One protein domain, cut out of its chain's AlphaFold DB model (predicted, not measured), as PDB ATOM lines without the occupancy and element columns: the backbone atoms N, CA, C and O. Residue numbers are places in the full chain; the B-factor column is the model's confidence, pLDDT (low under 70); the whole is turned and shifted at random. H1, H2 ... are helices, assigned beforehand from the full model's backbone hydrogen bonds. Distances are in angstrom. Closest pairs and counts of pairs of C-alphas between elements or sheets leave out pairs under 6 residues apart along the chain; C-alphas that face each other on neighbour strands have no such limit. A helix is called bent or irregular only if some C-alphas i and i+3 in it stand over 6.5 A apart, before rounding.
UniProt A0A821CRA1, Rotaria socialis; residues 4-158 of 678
ATOM      1  N   GLY A   4      35.801  42.364  26.496       77.19
ATOM      2  CA  GLY A   4      35.270  41.140  25.889       77.19
ATOM      3  C   GLY A   4      35.073  39.989  26.884       77.19
ATOM      4  O   GLY A   4      34.066  39.293  26.811       77.19
ATOM      5  N   GLN A   5      35.966  39.823  27.872       80.38
ATOM      6  CA  GLN A   5      35.790  38.822  28.936       80.38
ATOM      7  C   GLN A   5      34.591  39.129  29.848       80.38
ATOM      8  O   GLN A   5      33.918  38.195  30.285       80.38
ATOM      9  N   LYS A   6      34.310  40.410  30.153       81.56
ATOM     10  CA  LYS A   6      33.111  40.801  30.921       81.56
ATOM     11  C   LYS A   6      31.847  40.395  30.158       81.56
ATOM     12  O   LYS A   6      31.014  39.680  30.709       81.56
ATOM     13  N   PHE A   7      31.751  40.768  28.880       84.81
ATOM     14  CA  PHE A   7      30.613  40.411  28.029       84.81
ATOM     15  C   PHE A   7      30.463  38.898  27.824       84.81
ATOM     16  O   PHE A   7      29.344  38.399  27.869       84.81
ATOM     17  N   ALA A   8      31.559  38.142  27.699       84.31
ATOM     18  CA  ALA A   8      31.503  36.680  27.633       84.31
ATOM     19  C   ALA A   8      30.897  36.046  28.905       84.31
ATOM     20  O   ALA A   8      30.079  35.135  28.796       84.31
ATOM     21  N   ARG A   9      31.222  36.554  30.108       84.00
ATOM     22  CA  ARG A   9      30.570  36.093  31.352       84.00
ATOM     23  C   ARG A   9      29.101  36.513  31.451       84.00
ATOM     24  O   ARG A   9      28.295  35.707  31.902       84.00
ATOM     25  N   LEU A  10      28.742  37.728  31.022       83.44
ATOM     26  CA  LEU A  10      27.334  38.153  30.970       83.44
ATOM     27  C   LEU A  10      26.517  37.257  30.034       83.44
ATOM     28  O   LEU A  10      25.429  36.820  30.392       83.44
ATOM     29  N   LEU A  11      27.070  36.919  28.870       85.50
ATOM     30  CA  LEU A  11      26.437  36.026  27.905       85.50
ATOM     31  C   LEU A  11      26.266  34.606  28.464       85.50
ATOM     32  O   LEU A  11      25.183  34.044  28.358       85.50
ATOM     33  N   GLN A  12      27.280  34.066  29.149       85.50
ATOM     34  CA  GLN A  12      27.197  32.775  29.846       85.50
ATOM     35  C   GLN A  12      26.141  32.770  30.973       85.50
ATOM     36  O   GLN A  12      25.476  31.756  31.210       85.50
ATOM     37  N   TYR A  13      25.962  33.899  31.664       84.19
ATOM     38  CA  TYR A  13      24.911  34.070  32.668       84.19
ATOM     39  C   TYR A  13      23.515  34.096  32.022       84.19
ATOM     40  O   TYR A  13      22.667  33.284  32.388       84.19
ATOM     41  N   LEU A  14      23.307  34.915  30.985       82.56
ATOM     42  CA  LEU A  14      22.053  34.981  30.216       82.56
ATOM     43  C   LEU A  14      21.706  33.633  29.552       82.56
ATOM     44  O   LEU A  14      20.550  33.206  29.559       82.56
ATOM     45  N   GLU A  15      22.710  32.902  29.060       82.44
ATOM     46  CA  GLU A  15      22.572  31.518  28.598       82.44
ATOM     47  C   GLU A  15      22.079  30.569  29.693       82.44
ATOM     48  O   GLU A  15      21.315  29.650  29.399       82.44
ATOM     49  N   THR A  16      22.505  30.770  30.939       82.50
ATOM     50  CA  THR A  16      22.072  29.966  32.090       82.50
ATOM     51  C   THR A  16      20.634  30.312  32.487       82.50
ATOM     52  O   THR A  16      19.818  29.404  32.648       82.50
ATOM     53  N   CYS A  17      20.272  31.600  32.522       77.50
ATOM     54  CA  CYS A  17      18.887  32.052  32.701       77.50
ATOM     55  C   CYS A  17      17.952  31.453  31.632       77.50
ATOM     56  O   CYS A  17      16.898  30.917  31.970       77.50
ATOM     57  N   SER A  18      18.382  31.436  30.360       71.69
ATOM     58  CA  SER A  18      17.622  30.889  29.216       71.69
ATOM     59  C   SER A  18      17.395  29.366  29.231       71.69
ATOM     60  O   SER A  18      16.735  28.836  28.334       71.69
ATOM     61  N   LYS A  19      17.966  28.663  30.220       69.06
ATOM     62  CA  LYS A  19      17.824  27.215  30.463       69.06
ATOM     63  C   LYS A  19      17.029  26.915  31.747       69.06
ATOM     64  O   LYS A  19      16.839  25.746  32.072       69.06
ATOM     65  N   SER A  20      16.591  27.939  32.486       59.72
ATOM     66  CA  SER A  20      15.780  27.792  33.701       59.72
ATOM     67  C   SER A  20      14.279  27.835  33.391       59.72
ATOM     68  O   SER A  20      13.864  28.425  32.399       59.72
ATOM     69  N   VAL A  21      13.455  27.257  34.270       48.50
ATOM     70  CA  VAL A  21      11.987  27.205  34.106       48.50
ATOM     71  C   VAL A  21      11.345  28.607  34.098       48.50
ATOM     72  O   VAL A  21      10.293  28.796  33.493       48.50
ATOM     73  N   MET A  22      11.990  29.609  34.709       52.94
ATOM     74  CA  MET A  22      11.569  31.017  34.671       52.94
ATOM     75  C   MET A  22      12.128  31.692  33.409       52.94
ATOM     76  O   MET A  22      13.195  32.303  33.413       52.94
ATOM     77  N   HIS A  23      11.415  31.513  32.296       67.25
ATOM     78  CA  HIS A  23      11.968  31.652  30.942       67.25
ATOM     79  C   HIS A  23      12.078  33.081  30.365       67.25
ATOM     80  O   HIS A  23      12.640  33.220  29.275       67.25
ATOM     81  N   GLN A  24      11.559  34.110  31.052       65.00
ATOM     82  CA  GLN A  24      11.575  35.517  30.604       65.00
ATOM     83  C   GLN A  24      12.015  36.471  31.730       65.00
ATOM     84  O   GLN A  24      13.014  37.170  31.581       65.00
ATOM     85  N   ASP A  25      11.343  36.457  32.886       71.56
ATOM     86  CA  ASP A  25      11.511  37.474  33.944       71.56
ATOM     87  C   ASP A  25      12.937  37.536  34.516       71.56
ATOM     88  O   ASP A  25      13.473  38.611  34.785       71.56
ATOM     89  N   ALA A  26      13.603  36.380  34.623       73.00
ATOM     90  CA  ALA A  26      15.003  36.289  35.033       73.00
ATOM     91  C   ALA A  26      15.965  36.952  34.026       73.00
ATOM     92  O   ALA A  26      17.004  37.477  34.421       73.00
ATOM     93  N   ILE A  27      15.622  36.956  32.732       76.19
ATOM     94  CA  ILE A  27      16.387  37.637  31.679       76.19
ATOM     95  C   ILE A  27      16.104  39.146  31.723       76.19
ATOM     96  O   ILE A  27      17.045  39.934  31.650       76.19
ATOM     97  N   VAL A  28      14.845  39.552  31.918       79.38
ATOM     98  CA  VAL A  28      14.452  40.966  32.078       79.38
ATOM     99  C   VAL A  28      15.171  41.602  33.274       79.38
ATOM    100  O   VAL A  28      15.836  42.626  33.119       79.38
ATOM    101  N   SER A  29      15.132  40.957  34.444       79.50
ATOM    102  CA  SER A  29      15.814  41.422  35.662       79.50
ATOM    103  C   SER A  29      17.342  41.487  35.499       79.50
ATOM    104  O   SER A  29      17.980  42.461  35.917       79.50
ATOM    105  N   ALA A  30      17.941  40.501  34.818       79.06
ATOM    106  CA  ALA A  30      19.362  40.514  34.480       79.06
ATOM    107  C   ALA A  30      19.730  41.694  33.561       79.06
ATOM    108  O   ALA A  30      20.702  42.399  33.830       79.06
ATOM    109  N   VAL A  31      18.946  41.952  32.507       81.56
ATOM    110  CA  VAL A  31      19.155  43.084  31.587       81.56
ATOM    111  C   VAL A  31      19.011  44.429  32.306       81.56
ATOM    112  O   VAL A  31      19.865  45.299  32.131       81.56
ATOM    113  N   GLN A  32      17.998  44.590  33.163       80.81
ATOM    114  CA  GLN A  32      17.809  45.798  33.977       80.81
ATOM    115  C   GLN A  32      19.017  46.063  34.889       80.81
ATOM    116  O   GLN A  32      19.509  47.189  34.953       80.81
ATOM    117  N   SER A  33      19.553  45.013  35.520       78.31
ATOM    118  CA  SER A  33      20.749  45.093  36.366       78.31
ATOM    119  C   SER A  33      22.020  45.421  35.563       78.31
ATOM    120  O   SER A  33      22.875  46.165  36.035       78.31
ATOM    121  N   ILE A  34      22.152  44.919  34.328       77.00
ATOM    122  CA  ILE A  34      23.281  45.237  33.434       77.00
ATOM    123  C   ILE A  34      23.214  46.695  32.943       77.00
ATOM    124  O   ILE A  34      24.255  47.352  32.870       77.00
ATOM    125  N   ARG A  35      22.015  47.227  32.654       71.25
ATOM    126  CA  ARG A  35      21.811  48.617  32.195       71.25
ATOM    127  C   ARG A  35      22.331  49.653  33.199       71.25
ATOM    128  O   ARG A  35      22.829  50.691  32.777       71.25
ATOM    129  N   GLN A  36      22.273  49.355  34.498       71.75
ATOM    130  CA  GLN A  36      22.775  50.223  35.574       71.75
ATOM    131  C   GLN A  36      24.316  50.296  35.649       71.75
ATOM    132  O   GLN A  36      24.859  51.090  36.413       71.75
ATOM    133  N   ILE A  37      25.050  49.494  34.864       72.81
ATOM    134  CA  ILE A  37      26.518  49.448  34.889       72.81
ATOM    135  C   ILE A  37      27.092  50.278  33.728       72.81
ATOM    136  O   ILE A  37      27.440  49.750  32.667       72.81
ATOM    137  N   GLU A  38      27.261  51.585  33.947       60.09
ATOM    138  CA  GLU A  38      27.777  52.546  32.953       60.09
ATOM    139  C   GLU A  38      29.069  52.069  32.260       60.09
ATOM    140  O   GLU A  38      29.189  52.113  31.033       60.09
ATOM    141  N   THR A  39      30.009  51.508  33.036       62.84
ATOM    142  CA  THR A  39      31.305  50.991  32.541       62.84
ATOM    143  C   THR A  39      31.191  49.828  31.545       62.84
ATOM    144  O   THR A  39      32.188  49.447  30.926       62.84
ATOM    145  N   ILE A  40      29.999  49.247  31.394       62.25
ATOM    146  CA  ILE A  40      29.670  48.215  30.404       62.25
ATOM    147  C   ILE A  40      28.893  48.841  29.240       62.25
ATOM    148  O   ILE A  40      29.221  48.571  28.086       62.25
ATOM    149  N   MET A  41      27.930  49.727  29.515       64.00
ATOM    150  CA  MET A  41      27.055  50.293  28.482       64.00
ATOM    151  C   MET A  41      27.745  51.256  27.504       64.00
ATOM    152  O   MET A  41      27.301  51.304  26.355       64.00
ATOM    153  N   THR A  42      28.845  51.925  27.901       68.19
ATOM    154  CA  THR A  42      29.695  52.815  27.057       68.19
ATOM    155  C   THR A  42      29.606  52.536  25.538       68.19
ATOM    156  O   THR A  42      29.926  51.408  25.130       68.19
ATOM    157  N   PRO A  43      29.178  53.512  24.703       64.81
ATOM    158  CA  PRO A  43      28.827  53.276  23.300       64.81
ATOM    159  C   PRO A  43      29.925  52.630  22.451       64.81
ATOM    160  O   PRO A  43      31.113  52.913  22.604       64.81
ATOM    161  N   ILE A  44      29.509  51.799  21.493       67.62
ATOM    162  CA  ILE A  44      30.379  51.338  20.410       67.62
ATOM    163  C   ILE A  44      30.385  52.417  19.327       67.62
ATOM    164  O   ILE A  44      29.362  52.668  18.698       67.62
ATOM    165  N   GLN A  45      31.546  53.018  19.065       64.19
ATOM    166  CA  GLN A  45      31.726  53.852  17.877       64.19
ATOM    167  C   GLN A  45      31.763  52.964  16.626       64.19
ATOM    168  O   GLN A  45      32.743  52.254  16.380       64.19
ATOM    169  N   PHE A  46      30.680  52.989  15.850       65.31
ATOM    170  CA  PHE A  46      30.568  52.274  14.582       65.31
ATOM    171  C   PHE A  46      31.102  53.144  13.437       65.31
ATOM    172  O   PHE A  46      30.385  53.962  12.867       65.31
ATOM    173  N   HIS A  47      32.375  52.949  13.095       65.81
ATOM    174  CA  HIS A  47      32.981  53.497  11.883       65.81
ATOM    175  C   HIS A  47      33.110  52.361  10.852       65.81
ATOM    176  O   HIS A  47      33.991  51.507  11.016       65.81
ATOM    177  N   PRO A  48      32.222  52.290   9.838       63.81
ATOM    178  CA  PRO A  48      32.253  51.224   8.847       63.81
ATOM    179  C   PRO A  48      33.451  51.399   7.914       63.81
ATOM    180  O   PRO A  48      33.593  52.426   7.249       63.81
ATOM    181  N   ASN A  49      34.295  50.376   7.824       63.03
ATOM    182  CA  ASN A  49      35.342  50.306   6.823       63.03
ATOM    183  C   ASN A  49      34.715  50.009   5.453       63.03
ATOM    184  O   ASN A  49      34.380  48.868   5.144       63.03
ATOM    185  N   GLN A  50      34.541  51.053   4.641       65.12
ATOM    186  CA  GLN A  50      33.997  50.956   3.281       65.12
ATOM    187  C   GLN A  50      35.040  50.494   2.244       65.12
ATOM    188  O   GLN A  50      34.712  50.355   1.068       65.12
ATOM    189  N   VAL A  51      36.289  50.254   2.662       69.06
ATOM    190  CA  VAL A  51      37.391  49.796   1.807       69.06
ATOM    191  C   VAL A  51      37.752  48.355   2.168       69.06
ATOM    192  O   VAL A  51      37.883  48.008   3.341       69.06
ATOM    193  N   PHE A  52      37.926  47.505   1.155       70.44
ATOM    194  CA  PHE A  52      38.371  46.128   1.352       70.44
ATOM    195  C   PHE A  52      39.832  46.098   1.834       70.44
ATOM    196  O   PHE A  52      40.707  46.693   1.207       70.44
ATOM    197  N   ASP A  53      40.087  45.410   2.946       72.06
ATOM    198  CA  ASP A  53      41.388  45.349   3.616       72.06
ATOM    199  C   ASP A  53      41.927  43.914   3.560       72.06
ATOM    200  O   ASP A  53      41.511  43.062   4.343       72.06
ATOM    201  N   GLU A  54      42.873  43.643   2.655       75.12
ATOM    202  CA  GLU A  54      43.482  42.314   2.460       75.12
ATOM    203  C   GLU A  54      44.150  41.733   3.725       75.12
ATOM    204  O   GLU A  54      44.405  40.531   3.782       75.12
ATOM    205  N   THR A  55      44.411  42.545   4.759       72.38
ATOM    206  CA  THR A  55      44.966  42.069   6.039       72.38
ATOM    207  C   THR A  55      43.898  41.600   7.033       72.38
ATOM    208  O   THR A  55      44.222  40.892   7.988       72.38
ATOM    209  N   LYS A  56      42.626  41.965   6.812       67.94
ATOM    210  CA  LYS A  56      41.479  41.656   7.693       67.94
ATOM    211  C   LYS A  56      40.375  40.856   7.001       67.94
ATOM    212  O   LYS A  56      39.592  40.190   7.675       67.94
ATOM    213  N   HIS A  57      40.263  40.960   5.680       78.62
ATOM    214  CA  HIS A  57      39.151  40.452   4.883       78.62
ATOM    215  C   HIS A  57      39.636  39.357   3.927       78.62
ATOM    216  O   HIS A  57      40.546  39.564   3.129       78.62
ATOM    217  N   ILE A  58      38.997  38.188   3.972       80.06
ATOM    218  CA  ILE A  58      39.234  37.080   3.034       80.06
ATOM    219  C   ILE A  58      38.103  37.095   2.001       80.06
ATOM    220  O   ILE A  58      36.954  37.297   2.374       80.06
ATOM    221  N   VAL A  59      38.383  36.898   0.711       80.06
ATOM    222  CA  VAL A  59      37.333  36.883  -0.329       80.06
ATOM    223  C   VAL A  59      36.650  35.516  -0.387       80.06
ATOM    224  O   VAL A  59      37.315  34.514  -0.652       80.06
ATOM    225  N   ASP A  60      35.320  35.469  -0.264       80.38
ATOM    226  CA  ASP A  60      34.553  34.252  -0.555       80.38
ATOM    227  C   ASP A  60      34.561  33.987  -2.071       80.38
ATOM    228  O   ASP A  60      33.776  34.533  -2.853       80.38
ATOM    229  N   VAL A  61      35.470  33.106  -2.489       80.38
ATOM    230  CA  VAL A  61      35.657  32.675  -3.882       80.38
ATOM    231  C   VAL A  61      34.417  31.957  -4.442       80.38
ATOM    232  O   VAL A  61      34.213  31.931  -5.658       80.38
ATOM    233  N   ILE A  62      33.568  31.373  -3.590       75.69
ATOM    234  CA  ILE A  62      32.325  30.709  -3.997       75.69
ATOM    235  C   ILE A  62      31.239  31.759  -4.245       75.69
ATOM    236  O   ILE A  62      30.644  31.752  -5.324       75.69
ATOM    237  N   ALA A  63      31.008  32.674  -3.300       73.25
ATOM    238  CA  ALA A  63      30.046  33.766  -3.455       73.25
ATOM    239  C   ALA A  63      30.421  34.690  -4.621       73.25
ATOM    240  O   ALA A  63      29.567  34.989  -5.456       73.25
ATOM    241  N   LYS A  64      31.706  35.053  -4.757       77.25
ATOM    242  CA  LYS A  64      32.219  35.838  -5.891       77.25
ATOM    243  C   LYS A  64      31.855  35.183  -7.225       77.25
ATOM    244  O   LYS A  64      31.228  35.814  -8.066       77.25
ATOM    245  N   LYS A  65      32.094  33.875  -7.354       77.31
ATOM    246  CA  LYS A  65      31.774  33.077  -8.550       77.31
ATOM    247  C   LYS A  65      30.273  32.836  -8.795       77.31
ATOM    248  O   LYS A  65      29.904  32.314  -9.854       77.31
ATOM    249  N   TYR A  66      29.406  33.162  -7.836       74.25
ATOM    250  CA  TYR A  66      27.958  33.251  -8.051       74.25
ATOM    251  C   TYR A  66      27.541  34.652  -8.497       74.25
ATOM    252  O   TYR A  66      26.753  34.759  -9.433       74.25
ATOM    253  N   LEU A  67      28.091  35.703  -7.879       71.38
ATOM    254  CA  LEU A  67      27.838  37.092  -8.261       71.38
ATOM    255  C   LEU A  67      28.301  37.356  -9.706       71.38
ATOM    256  O   LEU A  67      27.487  37.781 -10.518       71.38
ATOM    257  N   GLU A  68      29.524  36.948 -10.069       74.00
ATOM    258  CA  GLU A  68      30.109  36.983 -11.434       74.00
ATOM    259  C   GLU A  68      29.297  36.225 -12.513       74.00
ATOM    260  O   GLU A  68      29.677  36.198 -13.681       74.00
ATOM    261  N   LYS A  69      28.206  35.546 -12.139       73.31
ATOM    262  CA  LYS A  69      27.262  34.876 -13.051       73.31
ATOM    263  C   LYS A  69      25.843  35.441 -12.994       73.31
ATOM    264  O   LYS A  69      24.979  34.953 -13.720       73.31
ATOM    265  N   ALA A  70      25.582  36.357 -12.067       66.94
ATOM    266  CA  ALA A  70      24.261  36.889 -11.773       66.94
ATOM    267  C   ALA A  70      24.081  38.302 -12.340       66.94
ATOM    268  O   ALA A  70      23.017  38.579 -12.887       66.94
ATOM    269  N   THR A  71      25.096  39.169 -12.234       58.38
ATOM    270  CA  THR A  71      25.099  40.505 -12.855       58.38
ATOM    271  C   THR A  71      26.517  40.905 -13.280       58.38
ATOM    272  O   THR A  71      27.498  40.457 -12.684       58.38
ATOM    273  N   ASP A  72      26.627  41.766 -14.295       61.72
ATOM    274  CA  ASP A  72      27.917  42.256 -14.803       61.72
ATOM    275  C   ASP A  72      28.501  43.418 -13.966       61.72
ATOM    276  O   ASP A  72      29.692  43.710 -14.043       61.72
ATOM    277  N   ASP A  73      27.700  44.063 -13.103       53.88
ATOM    278  CA  ASP A  73      28.130  45.225 -12.293       53.88
ATOM    279  C   ASP A  73      28.831  44.836 -10.966       53.88
ATOM    280  O   ASP A  73      29.072  45.651 -10.074       53.88
ATOM    281  N   VAL A  74      29.183  43.555 -10.828       57.09
ATOM    282  CA  VAL A  74      29.777  42.948  -9.621       57.09
ATOM    283  C   VAL A  74      31.205  43.415  -9.344       57.09
ATOM    284  O   VAL A  74      31.689  43.260  -8.228       57.09
ATOM    285  N   HIS A  75      31.873  44.068 -10.297       57.50
ATOM    286  CA  HIS A  75      33.222  44.617 -10.112       57.50
ATOM    287  C   HIS A  75      33.347  45.623  -8.946       57.50
ATOM    288  O   HIS A  75      34.455  45.868  -8.476       57.50
ATOM    289  N   LYS A  76      32.224  46.166  -8.453       62.47
ATOM    290  CA  LYS A  76      32.139  47.067  -7.287       62.47
ATOM    291  C   LYS A  76      31.925  46.339  -5.946       62.47
ATOM    292  O   LYS A  76      31.917  46.990  -4.906       62.47
ATOM    293  N   LEU A  77      31.709  45.020  -5.948       66.50
ATOM    294  CA  LEU A  77      31.326  44.228  -4.773       66.50
ATOM    295  C   LEU A  77      32.361  43.138  -4.471       66.50
ATOM    296  O   LEU A  77      32.611  42.253  -5.289       66.50
ATOM    297  N   VAL A  78      32.909  43.146  -3.253       72.44
ATOM    298  CA  VAL A  78      33.811  42.093  -2.766       72.44
ATOM    299  C   VAL A  78      33.108  41.295  -1.662       72.44
ATOM    300  O   VAL A  78      32.943  41.813  -0.559       72.44
ATOM    301  N   PRO A  79      32.656  40.053  -1.921       76.38
ATOM    302  CA  PRO A  79      32.049  39.226  -0.886       76.38
ATOM    303  C   PRO A  79      33.134  38.705   0.061       76.38
ATOM    304  O   PRO A  79      34.093  38.065  -0.375       76.38
ATOM    305  N   VAL A  80      32.981  38.975   1.356       78.50
ATOM    306  CA  VAL A  80      33.922  38.534   2.394       78.50
ATOM    307  C   VAL A  80      33.521  37.146   2.907       78.50
ATOM    308  O   VAL A  80      32.340  36.889   3.141       78.50
ATOM    309  N   GLU A  81      34.490  36.249   3.086       78.44
ATOM    310  CA  GLU A  81      34.297  34.944   3.721       78.44
ATOM    311  C   GLU A  81      34.054  35.122   5.223       78.44
ATOM    312  O   GLU A  81      34.842  35.748   5.934       78.44
ATOM    313  N   VAL A  82      32.951  34.555   5.712       75.38
ATOM    314  CA  VAL A  82      32.532  34.656   7.111       75.38
ATOM    315  C   VAL A  82      32.100  33.283   7.618       75.38
ATOM    316  O   VAL A  82      31.353  32.563   6.954       75.38
ATOM    317  N   ALA A  83      32.572  32.908   8.808       69.19
ATOM    318  CA  ALA A  83      32.314  31.595   9.390       69.19
ATOM    319  C   ALA A  83      30.812  31.330   9.603       69.19
ATOM    320  O   ALA A  83      30.090  32.148  10.170       69.19
ATOM    321  N   ALA A  84      30.347  30.143   9.202       66.06
ATOM    322  CA  ALA A  84      28.972  29.678   9.400       66.06
ATOM    323  C   ALA A  84      28.763  29.052  10.799       66.06
ATOM    324  O   ALA A  84      28.237  27.949  10.929       66.06
ATOM    325  N   ASP A  85      29.210  29.748  11.848       70.25
ATOM    326  CA  ASP A  85      29.287  29.291  13.249       70.25
ATOM    327  C   ASP A  85      28.084  29.716  14.123       70.25
ATOM    328  O   ASP A  85      28.096  29.559  15.344       70.25
ATOM    329  N   GLY A  86      27.060  30.310  13.504       67.38
ATOM    330  CA  GLY A  86      25.936  30.965  14.183       67.38
ATOM    331  C   GLY A  86      26.199  32.421  14.582       67.38
ATOM    332  O   GLY A  86      25.248  33.182  14.722       67.38
ATOM    333  N   ASN A  87      27.460  32.860  14.639       71.94
ATOM    334  CA  ASN A  87      27.820  34.266  14.818       71.94
ATOM    335  C   ASN A  87      28.035  34.994  13.485       71.94
ATOM    336  O   ASN A  87      28.465  36.141  13.513       71.94
ATOM    337  N   CYS A  88      27.734  34.384  12.332       70.12
ATOM    338  CA  CYS A  88      28.022  34.941  11.005       70.12
ATOM    339  C   CYS A  88      27.616  36.420  10.842       70.12
ATOM    340  O   CYS A  88      28.420  37.208  10.362       70.12
ATOM    341  N   LEU A  89      26.438  36.835  11.321       72.38
ATOM    342  CA  LEU A  89      26.031  38.246  11.319       72.38
ATOM    343  C   LEU A  89      26.977  39.134  12.145       72.38
ATOM    344  O   LEU A  89      27.447  40.161  11.664       72.38
ATOM    345  N   TYR A  90      27.275  38.733  13.380       79.25
ATOM    346  CA  TYR A  90      28.167  39.460  14.283       79.25
ATOM    347  C   TYR A  90      29.606  39.494  13.760       79.25
ATOM    348  O   TYR A  90      30.275  40.515  13.874       79.25
ATOM    349  N   SER A  91      30.063  38.415  13.128       77.75
ATOM    350  CA  SER A  91      31.346  38.345  12.429       77.75
ATOM    351  C   SER A  91      31.390  39.308  11.237       77.75
ATOM    352  O   SER A  91      32.356  40.053  11.120       77.75
ATOM    353  N   SER A  92      30.336  39.383  10.412       75.06
ATOM    354  CA  SER A  92      30.221  40.383   9.337       75.06
ATOM    355  C   SER A  92      30.239  41.819   9.874       75.06
ATOM    356  O   SER A  92      30.900  42.682   9.303       75.06
ATOM    357  N   ILE A  93      29.558  42.082  10.994       75.56
ATOM    358  CA  ILE A  93      29.559  43.399  11.646       75.56
ATOM    359  C   ILE A  93      30.965  43.750  12.164       75.56
ATOM    360  O   ILE A  93      31.426  44.863  11.933       75.56
ATOM    361  N   LEU A  94      31.685  42.812  12.788       77.56
ATOM    362  CA  LEU A  94      33.069  43.022  13.244       77.56
ATOM    363  C   LEU A  94      34.069  43.179  12.087       77.56
ATOM    364  O   LEU A  94      35.030  43.923  12.221       77.56
ATOM    365  N   VAL A  95      33.831  42.518  10.952       74.62
ATOM    366  CA  VAL A  95      34.590  42.687   9.699       74.62
ATOM    367  C   VAL A  95      34.402  44.090   9.110       74.62
ATOM    368  O   VAL A  95      35.356  44.673   8.590       74.62
ATOM    369  N   LEU A  96      33.189  44.644   9.209       71.69
ATOM    370  CA  LEU A  96      32.866  46.009   8.786       71.69
ATOM    371  C   LEU A  96      33.327  47.068   9.800       71.69
ATOM    372  O   LEU A  96      33.651  48.183   9.404       71.69
ATOM    373  N   MET A  97      33.375  46.760  11.095       71.12
ATOM    374  CA  MET A  97      33.844  47.681  12.133       71.12
ATOM    375  C   MET A  97      35.372  47.755  12.180       71.12
ATOM    376  O   MET A  97      36.035  46.784  12.534       71.12
ATOM    377  N   ASN A  98      35.955  48.941  11.992       66.88
ATOM    378  CA  ASN A  98      37.391  49.144  12.235       66.88
ATOM    379  C   ASN A  98      37.719  49.281  13.746       66.88
ATOM    380  O   ASN A  98      38.343  50.250  14.171       66.88
ATOM    381  N   ASN A  99      37.251  48.338  14.577       71.44
ATOM    382  CA  ASN A  99      37.386  48.361  16.038       71.44
ATOM    383  C   ASN A  99      37.806  46.978  16.594       71.44
ATOM    384  O   ASN A  99      36.942  46.136  16.847       71.44
ATOM    385  N   PRO A 100      39.109  46.746  16.854       65.88
ATOM    386  CA  PRO A 100      39.622  45.456  17.325       65.88
ATOM    387  C   PRO A 100      39.312  45.146  18.803       65.88
ATOM    388  O   PRO A 100      39.681  44.079  19.289       65.88
ATOM    389  N   ALA A 101      38.667  46.058  19.542       70.31
ATOM    390  CA  ALA A 101      38.287  45.846  20.942       70.31
ATOM    391  C   ALA A 101      36.858  45.288  21.115       70.31
ATOM    392  O   ALA A 101      36.515  44.825  22.209       70.31
ATOM    393  N   ALA A 102      36.032  45.329  20.064       77.19
ATOM    394  CA  ALA A 102      34.689  44.755  20.056       77.19
ATOM    395  C   ALA A 102      34.734  43.228  19.853       77.19
ATOM    396  O   ALA A 102      35.617  42.702  19.177       77.19
ATOM    397  N   THR A 103      33.771  42.495  20.423       84.06
ATOM    398  CA  THR A 103      33.684  41.029  20.283       84.06
ATOM    399  C   THR A 103      32.271  40.569  19.938       84.06
ATOM    400  O   THR A 103      31.293  41.260  20.230       84.06
ATOM    401  N   GLN A 104      32.145  39.361  19.373       83.56
ATOM    402  CA  GLN A 104      30.847  38.735  19.076       83.56
ATOM    403  C   GLN A 104      29.962  38.677  20.334       83.56
ATOM    404  O   GLN A 104      28.763  38.937  20.268       83.56
ATOM    405  N   SER A 105      30.565  38.386  21.495       84.69
ATOM    406  CA  SER A 105      29.866  38.334  22.780       84.69
ATOM    407  C   SER A 105      29.347  39.699  23.234       84.69
ATOM    408  O   SER A 105      28.261  39.764  23.800       84.69
ATOM    409  N   GLU A 106      30.088  40.786  22.984       84.06
ATOM    410  CA  GLU A 106      29.594  42.138  23.268       84.06
ATOM    411  C   GLU A 106      28.408  42.493  22.367       84.06
ATOM    412  O   GLU A 106      27.386  42.958  22.872       84.06
ATOM    413  N   LEU A 107      28.503  42.221  21.060       81.81
ATOM    414  CA  LEU A 107      27.400  42.486  20.135       81.81
ATOM    415  C   LEU A 107      26.148  41.669  20.498       81.81
ATOM    416  O   LEU A 107      25.072  42.249  20.602       81.81
ATOM    417  N   ARG A 108      26.283  40.365  20.793       84.50
ATOM    418  CA  ARG A 108      25.166  39.503  21.237       84.50
ATOM    419  C   ARG A 108      24.490  40.018  22.507       84.50
ATOM    420  O   ARG A 108      23.266  40.117  22.536       84.50
ATOM    421  N   VAL A 109      25.259  40.383  23.537       84.06
ATOM    422  CA  VAL A 109      24.692  40.937  24.784       84.06
ATOM    423  C   VAL A 109      23.994  42.273  24.525       84.06
ATOM    424  O   VAL A 109      22.907  42.487  25.052       84.06
ATOM    425  N   ARG A 110      24.547  43.146  23.672       81.44
ATOM    426  CA  ARG A 110      23.884  44.404  23.291       81.44
ATOM    427  C   ARG A 110      22.582  44.175  22.519       81.44
ATOM    428  O   ARG A 110      21.599  44.824  22.849       81.44
ATOM    429  N   THR A 111      22.526  43.223  21.581       82.69
ATOM    430  CA  THR A 111      21.267  42.862  20.895       82.69
ATOM    431  C   THR A 111      20.217  42.309  21.868       82.69
ATOM    432  O   THR A 111      19.037  42.602  21.710       82.69
ATOM    433  N   ILE A 112      20.623  41.542  22.889       83.06
ATOM    434  CA  ILE A 112      19.706  41.068  23.941       83.06
ATOM    435  C   ILE A 112      19.171  42.242  24.775       83.06
ATOM    436  O   ILE A 112      17.971  42.301  25.023       83.06
ATOM    437  N   ILE A 113      20.032  43.182  25.184       82.25
ATOM    438  CA  ILE A 113      19.618  44.371  25.948       82.25
ATOM    439  C   ILE A 113      18.625  45.212  25.134       82.25
ATOM    440  O   ILE A 113      17.566  45.549  25.652       82.25
ATOM    441  N   GLU A 114      18.934  45.489  23.865       82.50
ATOM    442  CA  GLU A 114      18.071  46.240  22.944       82.50
ATOM    443  C   GLU A 114      16.678  45.603  22.825       82.50
ATOM    444  O   GLU A 114      15.665  46.242  23.104       82.50
ATOM    445  N   LEU A 115      16.623  44.304  22.506       79.12
ATOM    446  CA  LEU A 115      15.369  43.567  22.340       79.12
ATOM    447  C   LEU A 115      14.507  43.506  23.603       79.12
ATOM    448  O   LEU A 115      13.285  43.524  23.499       79.12
ATOM    449  N   VAL A 116      15.131  43.405  24.777       82.75
ATOM    450  CA  VAL A 116      14.425  43.282  26.061       82.75
ATOM    451  C   VAL A 116      13.995  44.647  26.611       82.75
ATOM    452  O   VAL A 116      12.979  44.730  27.292       82.75
ATOM    453  N   MET A 117      14.722  45.729  26.314       80.62
ATOM    454  CA  MET A 117      14.299  47.086  26.686       80.62
ATOM    455  C   MET A 117      13.214  47.628  25.751       80.62
ATOM    456  O   MET A 117      12.271  48.255  26.226       80.62
ATOM    457  N   ASN A 118      13.300  47.326  24.454       79.56
ATOM    458  CA  ASN A 118      12.391  47.834  23.426       79.56
ATOM    459  C   ASN A 118      11.405  46.758  22.913       79.56
ATOM    460  O   ASN A 118      10.936  46.830  21.775       79.56
ATOM    461  N   GLU A 119      11.048  45.771  23.750       81.38
ATOM    462  CA  GLU A 119      10.194  44.619  23.389       81.38
ATOM    463  C   GLU A 119       8.861  45.041  22.741       81.38
ATOM    464  O   GLU A 119       8.434  44.433  21.758       81.38
ATOM    465  N   ILE A 120       8.239  46.127  23.218       78.81
ATOM    466  CA  ILE A 120       6.994  46.679  22.654       78.81
ATOM    467  C   ILE A 120       7.214  47.211  21.227       78.81
ATOM    468  O   ILE A 120       6.418  46.918  20.335       78.81
ATOM    469  N   HIS A 121       8.306  47.946  20.982       78.38
ATOM    470  CA  HIS A 121       8.652  48.451  19.650       78.38
ATOM    471  C   HIS A 121       8.928  47.293  18.683       78.38
ATOM    472  O   HIS A 121       8.295  47.196  17.631       78.38
ATOM    473  N   TYR A 122       9.806  46.356  19.061       74.12
ATOM    474  CA  TYR A 122      10.149  45.228  18.192       74.12
ATOM    475  C   TYR A 122       8.965  44.277  17.950       74.12
ATOM    476  O   TYR A 122       8.819  43.765  16.838       74.12
ATOM    477  N   THR A 123       8.060  44.112  18.919       75.88
ATOM    478  CA  THR A 123       6.809  43.360  18.729       75.88
ATOM    479  C   THR A 123       5.858  44.081  17.771       75.88
ATOM    480  O   THR A 123       5.381  43.472  16.812       75.88
ATOM    481  N   ASN A 124       5.608  45.378  17.959       71.44
ATOM    482  CA  ASN A 124       4.647  46.115  17.132       71.44
ATOM    483  C   ASN A 124       5.143  46.332  15.693       71.44
ATOM    484  O   ASN A 124       4.358  46.232  14.752       71.44
ATOM    485  N   THR A 125       6.438  46.597  15.499       67.31
ATOM    486  CA  THR A 125       7.005  46.927  14.180       67.31
ATOM    487  C   THR A 125       7.554  45.701  13.436       67.31
ATOM    488  O   THR A 125       7.478  45.646  12.205       67.31
ATOM    489  N   TYR A 126       8.074  44.687  14.144       63.09
ATOM    490  CA  TYR A 126       8.858  43.601  13.533       63.09
ATOM    491  C   TYR A 126       8.466  42.167  13.940       63.09
ATOM    492  O   TYR A 126       9.131  41.228  13.494       63.09
ATOM    493  N   SER A 127       7.374  41.943  14.686       63.19
ATOM    494  CA  SER A 127       6.886  40.589  15.047       63.19
ATOM    495  C   SER A 127       6.694  39.655  13.847       63.19
ATOM    496  O   SER A 127       7.032  38.476  13.919       63.19
ATOM    497  N   GLN A 128       6.232  40.182  12.709       54.31
ATOM    498  CA  GLN A 128       6.097  39.441  11.445       54.31
ATOM    499  C   GLN A 128       7.425  38.889  10.885       54.31
ATOM    500  O   GLN A 128       7.407  37.976  10.059       54.31
ATOM    501  N   PHE A 129       8.567  39.422  11.329       53.34
ATOM    502  CA  PHE A 129       9.904  38.944  10.977       53.34
ATOM    503  C   PHE A 129      10.520  38.153  12.132       53.34
ATOM    504  O   PHE A 129      10.891  36.999  11.968       53.34
ATOM    505  N   MET A 130      10.617  38.730  13.327       58.12
ATOM    506  CA  MET A 130      11.345  38.088  14.427       58.12
ATOM    507  C   MET A 130      10.567  36.960  15.116       58.12
ATOM    508  O   MET A 130      11.171  36.121  15.785       58.12
ATOM    509  N   GLY A 131       9.245  36.914  14.939       63.75
ATOM    510  CA  GLY A 131       8.360  36.142  15.801       63.75
ATOM    511  C   GLY A 131       8.295  36.741  17.214       63.75
ATOM    512  O   GLY A 131       8.630  37.911  17.410       63.75
ATOM    513  N   PRO A 132       7.861  35.951  18.209       72.44
ATOM    514  CA  PRO A 132       7.879  36.349  19.615       72.44
ATOM    515  C   PRO A 132       9.290  36.724  20.110       72.44
ATOM    516  O   PRO A 132      10.241  35.953  19.946       72.44
ATOM    517  N   VAL A 133       9.429  37.898  20.740       71.94
ATOM    518  CA  VAL A 133      10.730  38.464  21.161       71.94
ATOM    519  C   VAL A 133      11.462  37.549  22.151       71.94
ATOM    520  O   VAL A 133      12.670  37.350  22.021       71.94
ATOM    521  N   ASN A 134      10.737  36.891  23.058       73.00
ATOM    522  CA  ASN A 134      11.282  35.868  23.958       73.00
ATOM    523  C   ASN A 134      12.011  34.721  23.221       73.00
ATOM    524  O   ASN A 134      13.064  34.269  23.675       73.00
ATOM    525  N   ILE A 135      11.508  34.266  22.066       73.19
ATOM    526  CA  ILE A 135      12.145  33.214  21.256       73.19
ATOM    527  C   ILE A 135      13.424  33.751  20.600       73.19
ATOM    528  O   ILE A 135      14.455  33.077  20.632       73.19
ATOM    529  N   ALA A 136      13.390  34.975  20.062       73.25
ATOM    530  CA  ALA A 136      14.566  35.616  19.474       73.25
ATOM    531  C   ALA A 136      15.686  35.832  20.511       73.25
ATOM    532  O   ALA A 136      16.833  35.452  20.273       73.25
ATOM    533  N   VAL A 137      15.347  36.348  21.698       77.50
ATOM    534  CA  VAL A 137      16.283  36.521  22.822       77.50
ATOM    535  C   VAL A 137      16.886  35.179  23.244       77.50
ATOM    536  O   VAL A 137      18.107  35.062  23.357       77.50
ATOM    537  N   GLN A 138      16.074  34.128  23.395       76.00
ATOM    538  CA  GLN A 138      16.585  32.796  23.731       76.00
ATOM    539  C   GLN A 138      17.498  32.201  22.647       76.00
ATOM    540  O   GLN A 138      18.443  31.492  22.994       76.00
ATOM    541  N   ALA A 139      17.261  32.476  21.364       75.31
ATOM    542  CA  ALA A 139      18.127  32.017  20.276       75.31
ATOM    543  C   ALA A 139      19.485  32.744  20.258       75.31
ATOM    544  O   ALA A 139      20.528  32.100  20.104       75.31
ATOM    545  N   ILE A 140      19.488  34.062  20.497       76.81
ATOM    546  CA  ILE A 140      20.712  34.874  20.620       76.81
ATOM    547  C   ILE A 140      21.506  34.466  21.873       76.81
ATOM    548  O   ILE A 140      22.740  34.394  21.824       76.81
ATOM    549  N   CYS A 141      20.830  34.100  22.970       78.50
ATOM    550  CA  CYS A 141      21.461  33.430  24.107       78.50
ATOM    551  C   CYS A 141      22.092  32.095  23.681       78.50
ATOM    552  O   CYS A 141      23.292  31.927  23.836       78.50
ATOM    553  N   LYS A 142      21.341  31.163  23.086       74.06
ATOM    554  CA  LYS A 142      21.795  29.781  22.813       74.06
ATOM    555  C   LYS A 142      22.889  29.626  21.734       74.06
ATOM    556  O   LYS A 142      23.331  28.501  21.521       74.06
ATOM    557  N   ASN A 143      23.328  30.700  21.060       73.00
ATOM    558  CA  ASN A 143      24.216  30.647  19.880       73.00
ATOM    559  C   ASN A 143      23.660  29.697  18.798       73.00
ATOM    560  O   ASN A 143      24.399  28.925  18.187       73.00
ATOM    561  N   CYS A 144      22.342  29.708  18.581       64.38
ATOM    562  CA  CYS A 144      21.736  28.892  17.533       64.38
ATOM    563  C   CYS A 144      22.326  29.281  16.173       64.38
ATOM    564  O   CYS A 144      22.344  30.462  15.817       64.38
ATOM    565  N   THR A 145      22.759  28.303  15.376       58.62
ATOM    566  CA  THR A 145      23.035  28.572  13.963       58.62
ATOM    567  C   THR A 145      21.756  29.030  13.268       58.62
ATOM    568  O   THR A 145      20.646  28.725  13.716       58.62
ATOM    569  N   PHE A 146      21.883  29.723  12.134       50.94
ATOM    570  CA  PHE A 146      20.709  30.186  11.389       50.94
ATOM    571  C   PHE A 146      19.729  29.036  11.070       50.94
ATOM    572  O   PHE A 146      18.519  29.194  11.197       50.94
ATOM    573  N   SER A 147      20.258  27.846  10.759       51.00
ATOM    574  CA  SER A 147      19.478  26.623  10.522       51.00
ATOM    575  C   SER A 147      18.736  26.093  11.757       51.00
ATOM    576  O   SER A 147      17.745  25.381  11.598       51.00
ATOM    577  N   GLU A 148      19.219  26.359  12.970       56.69
ATOM    578  CA  GLU A 148      18.593  25.917  14.223       56.69
ATOM    579  C   GLU A 148      17.543  26.931  14.682       56.69
ATOM    580  O   GLU A 148      16.432  26.537  15.029       56.69
ATOM    581  N   PHE A 149      17.837  28.231  14.568       53.31
ATOM    582  CA  PHE A 149      16.840  29.278  14.800       53.31
ATOM    583  C   PHE A 149      15.671  29.178  13.811       53.31
ATOM    584  O   PHE A 149      14.516  29.192  14.226       53.31
ATOM    585  N   GLU A 150      15.950  28.995  12.516       49.19
ATOM    586  CA  GLU A 150      14.907  28.787  11.507       49.19
ATOM    587  C   GLU A 150      14.042  27.557  11.827       49.19
ATOM    588  O   GLU A 150      12.827  27.593  11.625       49.19
ATOM    589  N   LYS A 151      14.634  26.478  12.353       54.88
ATOM    590  CA  LYS A 151      13.895  25.276  12.755       54.88
ATOM    591  C   LYS A 151      12.958  25.567  13.932       54.88
ATOM    592  O   LYS A 151      11.758  25.328  13.809       54.88
ATOM    593  N   ASP A 152      13.473  26.102  15.034       52.97
ATOM    594  CA  ASP A 152      12.683  26.338  16.250       52.97
ATOM    595  C   ASP A 152      11.602  27.418  16.026       52.97
ATOM    596  O   ASP A 152      10.465  27.278  16.490       52.97
ATOM    597  N   ALA A 153      11.895  28.447  15.221       51.31
ATOM    598  CA  ALA A 153      10.928  29.466  14.810       51.31
ATOM    599  C   ALA A 153       9.845  28.918  13.854       51.31
ATOM    600  O   ALA A 153       8.690  29.338  13.921       51.31
ATOM    601  N   ARG A 154      10.171  27.948  12.982       51.03
ATOM    602  CA  ARG A 154       9.174  27.241  12.150       51.03
ATOM    603  C   ARG A 154       8.308  26.283  12.970       51.03
ATOM    604  O   ARG A 154       7.125  26.159  12.664       51.03
ATOM    605  N   GLU A 155       8.868  25.612  13.974       52.78
ATOM    606  CA  GLU A 155       8.125  24.691  14.848       52.78
ATOM    607  C   GLU A 155       7.134  25.444  15.754       52.78
ATOM    608  O   GLU A 155       5.996  25.000  15.907       52.78
ATOM    609  N   THR A 156       7.511  26.622  16.258       50.91
ATOM    610  CA  THR A 156       6.630  27.491  17.062       50.91
ATOM    611  C   THR A 156       5.606  28.264  16.223       50.91
ATOM    612  O   THR A 156       4.413  28.184  16.506       50.91
ATOM    613  N   ASN A 157       6.006  28.936  15.137       44.12
ATOM    614  CA  ASN A 157       5.101  29.753  14.308       44.12
ATOM    615  C   ASN A 157       4.367  28.955  13.205       44.12
ATOM    616  O   ASN A 157       4.126  29.475  12.113       44.12
ATOM    617  N   HIS A 158       4.059  27.674  13.446       45.84
ATOM    618  CA  HIS A 158       3.341  26.770  12.525       45.84
ATOM    619  C   HIS A 158       3.819  26.814  11.050       45.84
ATOM    620  O   HIS A 158       3.028  26.699  10.110       45.84
TER     621      HIS A 158
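What this domain is: This is residues 4 to 158 of the 678 residues of a protein of Rotaria socialis (UniProt A0A821CRA1). A main lobe of crossing helices gathers round H7, with H1, H2 and H9 packed on it, H6 meeting its first residues, and H8 and H10 next to H9. Far from this lobe the short helices H4 and H5 make a small, loosely built head, joined to it by two long links, residues 42 to 60 and 77 to 87. The printed part has 155 residues with ten named helices, H1 to H10 in order along the chain, and no named strand; its class is all helix, and the helix packing is mostly crossed. It is only just compact, close to loose, with a radius of gyration of the C-alphas of 17.7 A and spans of 52 by 42 by 26 A.

Where its parts are: H1, residues 4 to 17, begins with C-alpha 4 at (35.270, 41.140, 25.889) and is 19.9 A long. H2, residues 25 to 35, is 15.3 A long, and H3 is residues 38 to 41. H4 is residues 61 to 67, and H5, residues 72 to 76, begins at (27.917, 42.256, -14.803). H6, residues 88 to 96, is 12.3 A long; H7, residues 104 to 117, is 20.0 A. H8 is residues 119 to 130, H9, residues 133 to 142, is 14.2 A long, and H10, residues 146 to 156, is 15.4 A long and ends at (6.630, 27.491, 17.062). H5 and H8 are irregular: C-alphas 72 and 75 are 7.5 A apart, C-alphas 125 and 128 8.0 A.

How they stand to each other: H7 is the hub, touching four helices. With residues 105 to 109 alone it touches H1, the same way at a steep tilt of 51 degrees; the closest C-alphas, of Phe 7 and Glu 106, are 5.2 A apart. H9 touches H7 at a shallow tilt of 19 degrees, opposite ways, closest at C-alphas Ile 112 and Val 137, 5.8 A. H2 touches H7 with residues 112 to 117 of H7 alone, closest at C-alphas Val 31 and Ile 113, 5.8 A. H6 touches H7 at C-alphas Tyr 90 and Gln 104, 5.5 A. H1 and H2 form a helical hairpin, closest at C-alphas Cys 17 and Ala 26, 6.2 A. H8 touches H9, about perpendicular at 75 degrees, closest at C-alphas Met 130 and Ala 136, 6.5 A. H10 is close to H9 but not clearly touching, C-alphas Ala 139 and Phe 149 being 6.3 A apart. H3 touches no helix. H4 and H5 are close but not clearly touching, with C-alphas Leu 67 and Val 74 6.3 A apart, and both are apart from H7. Every O i to N i+4 pair is within hydrogen-bond range in H1, H2, H4, H6, H7, H9 and H10; H8 has 6 of 8, H5 0 of 1 with 0 of 2 O i to N i+3 pairs, and H3 is too short for one.

The domain as a whole: The farthest C-alphas, of Val 21 and Asp 72, are 53.6 A apart. The printed part has no cut. The links H3 to H4 and H5 to H6 are long. Mean pLDDT of the printed part is 71.2, with 56 residues under 70, among them 38 to 51 and 144 to 158.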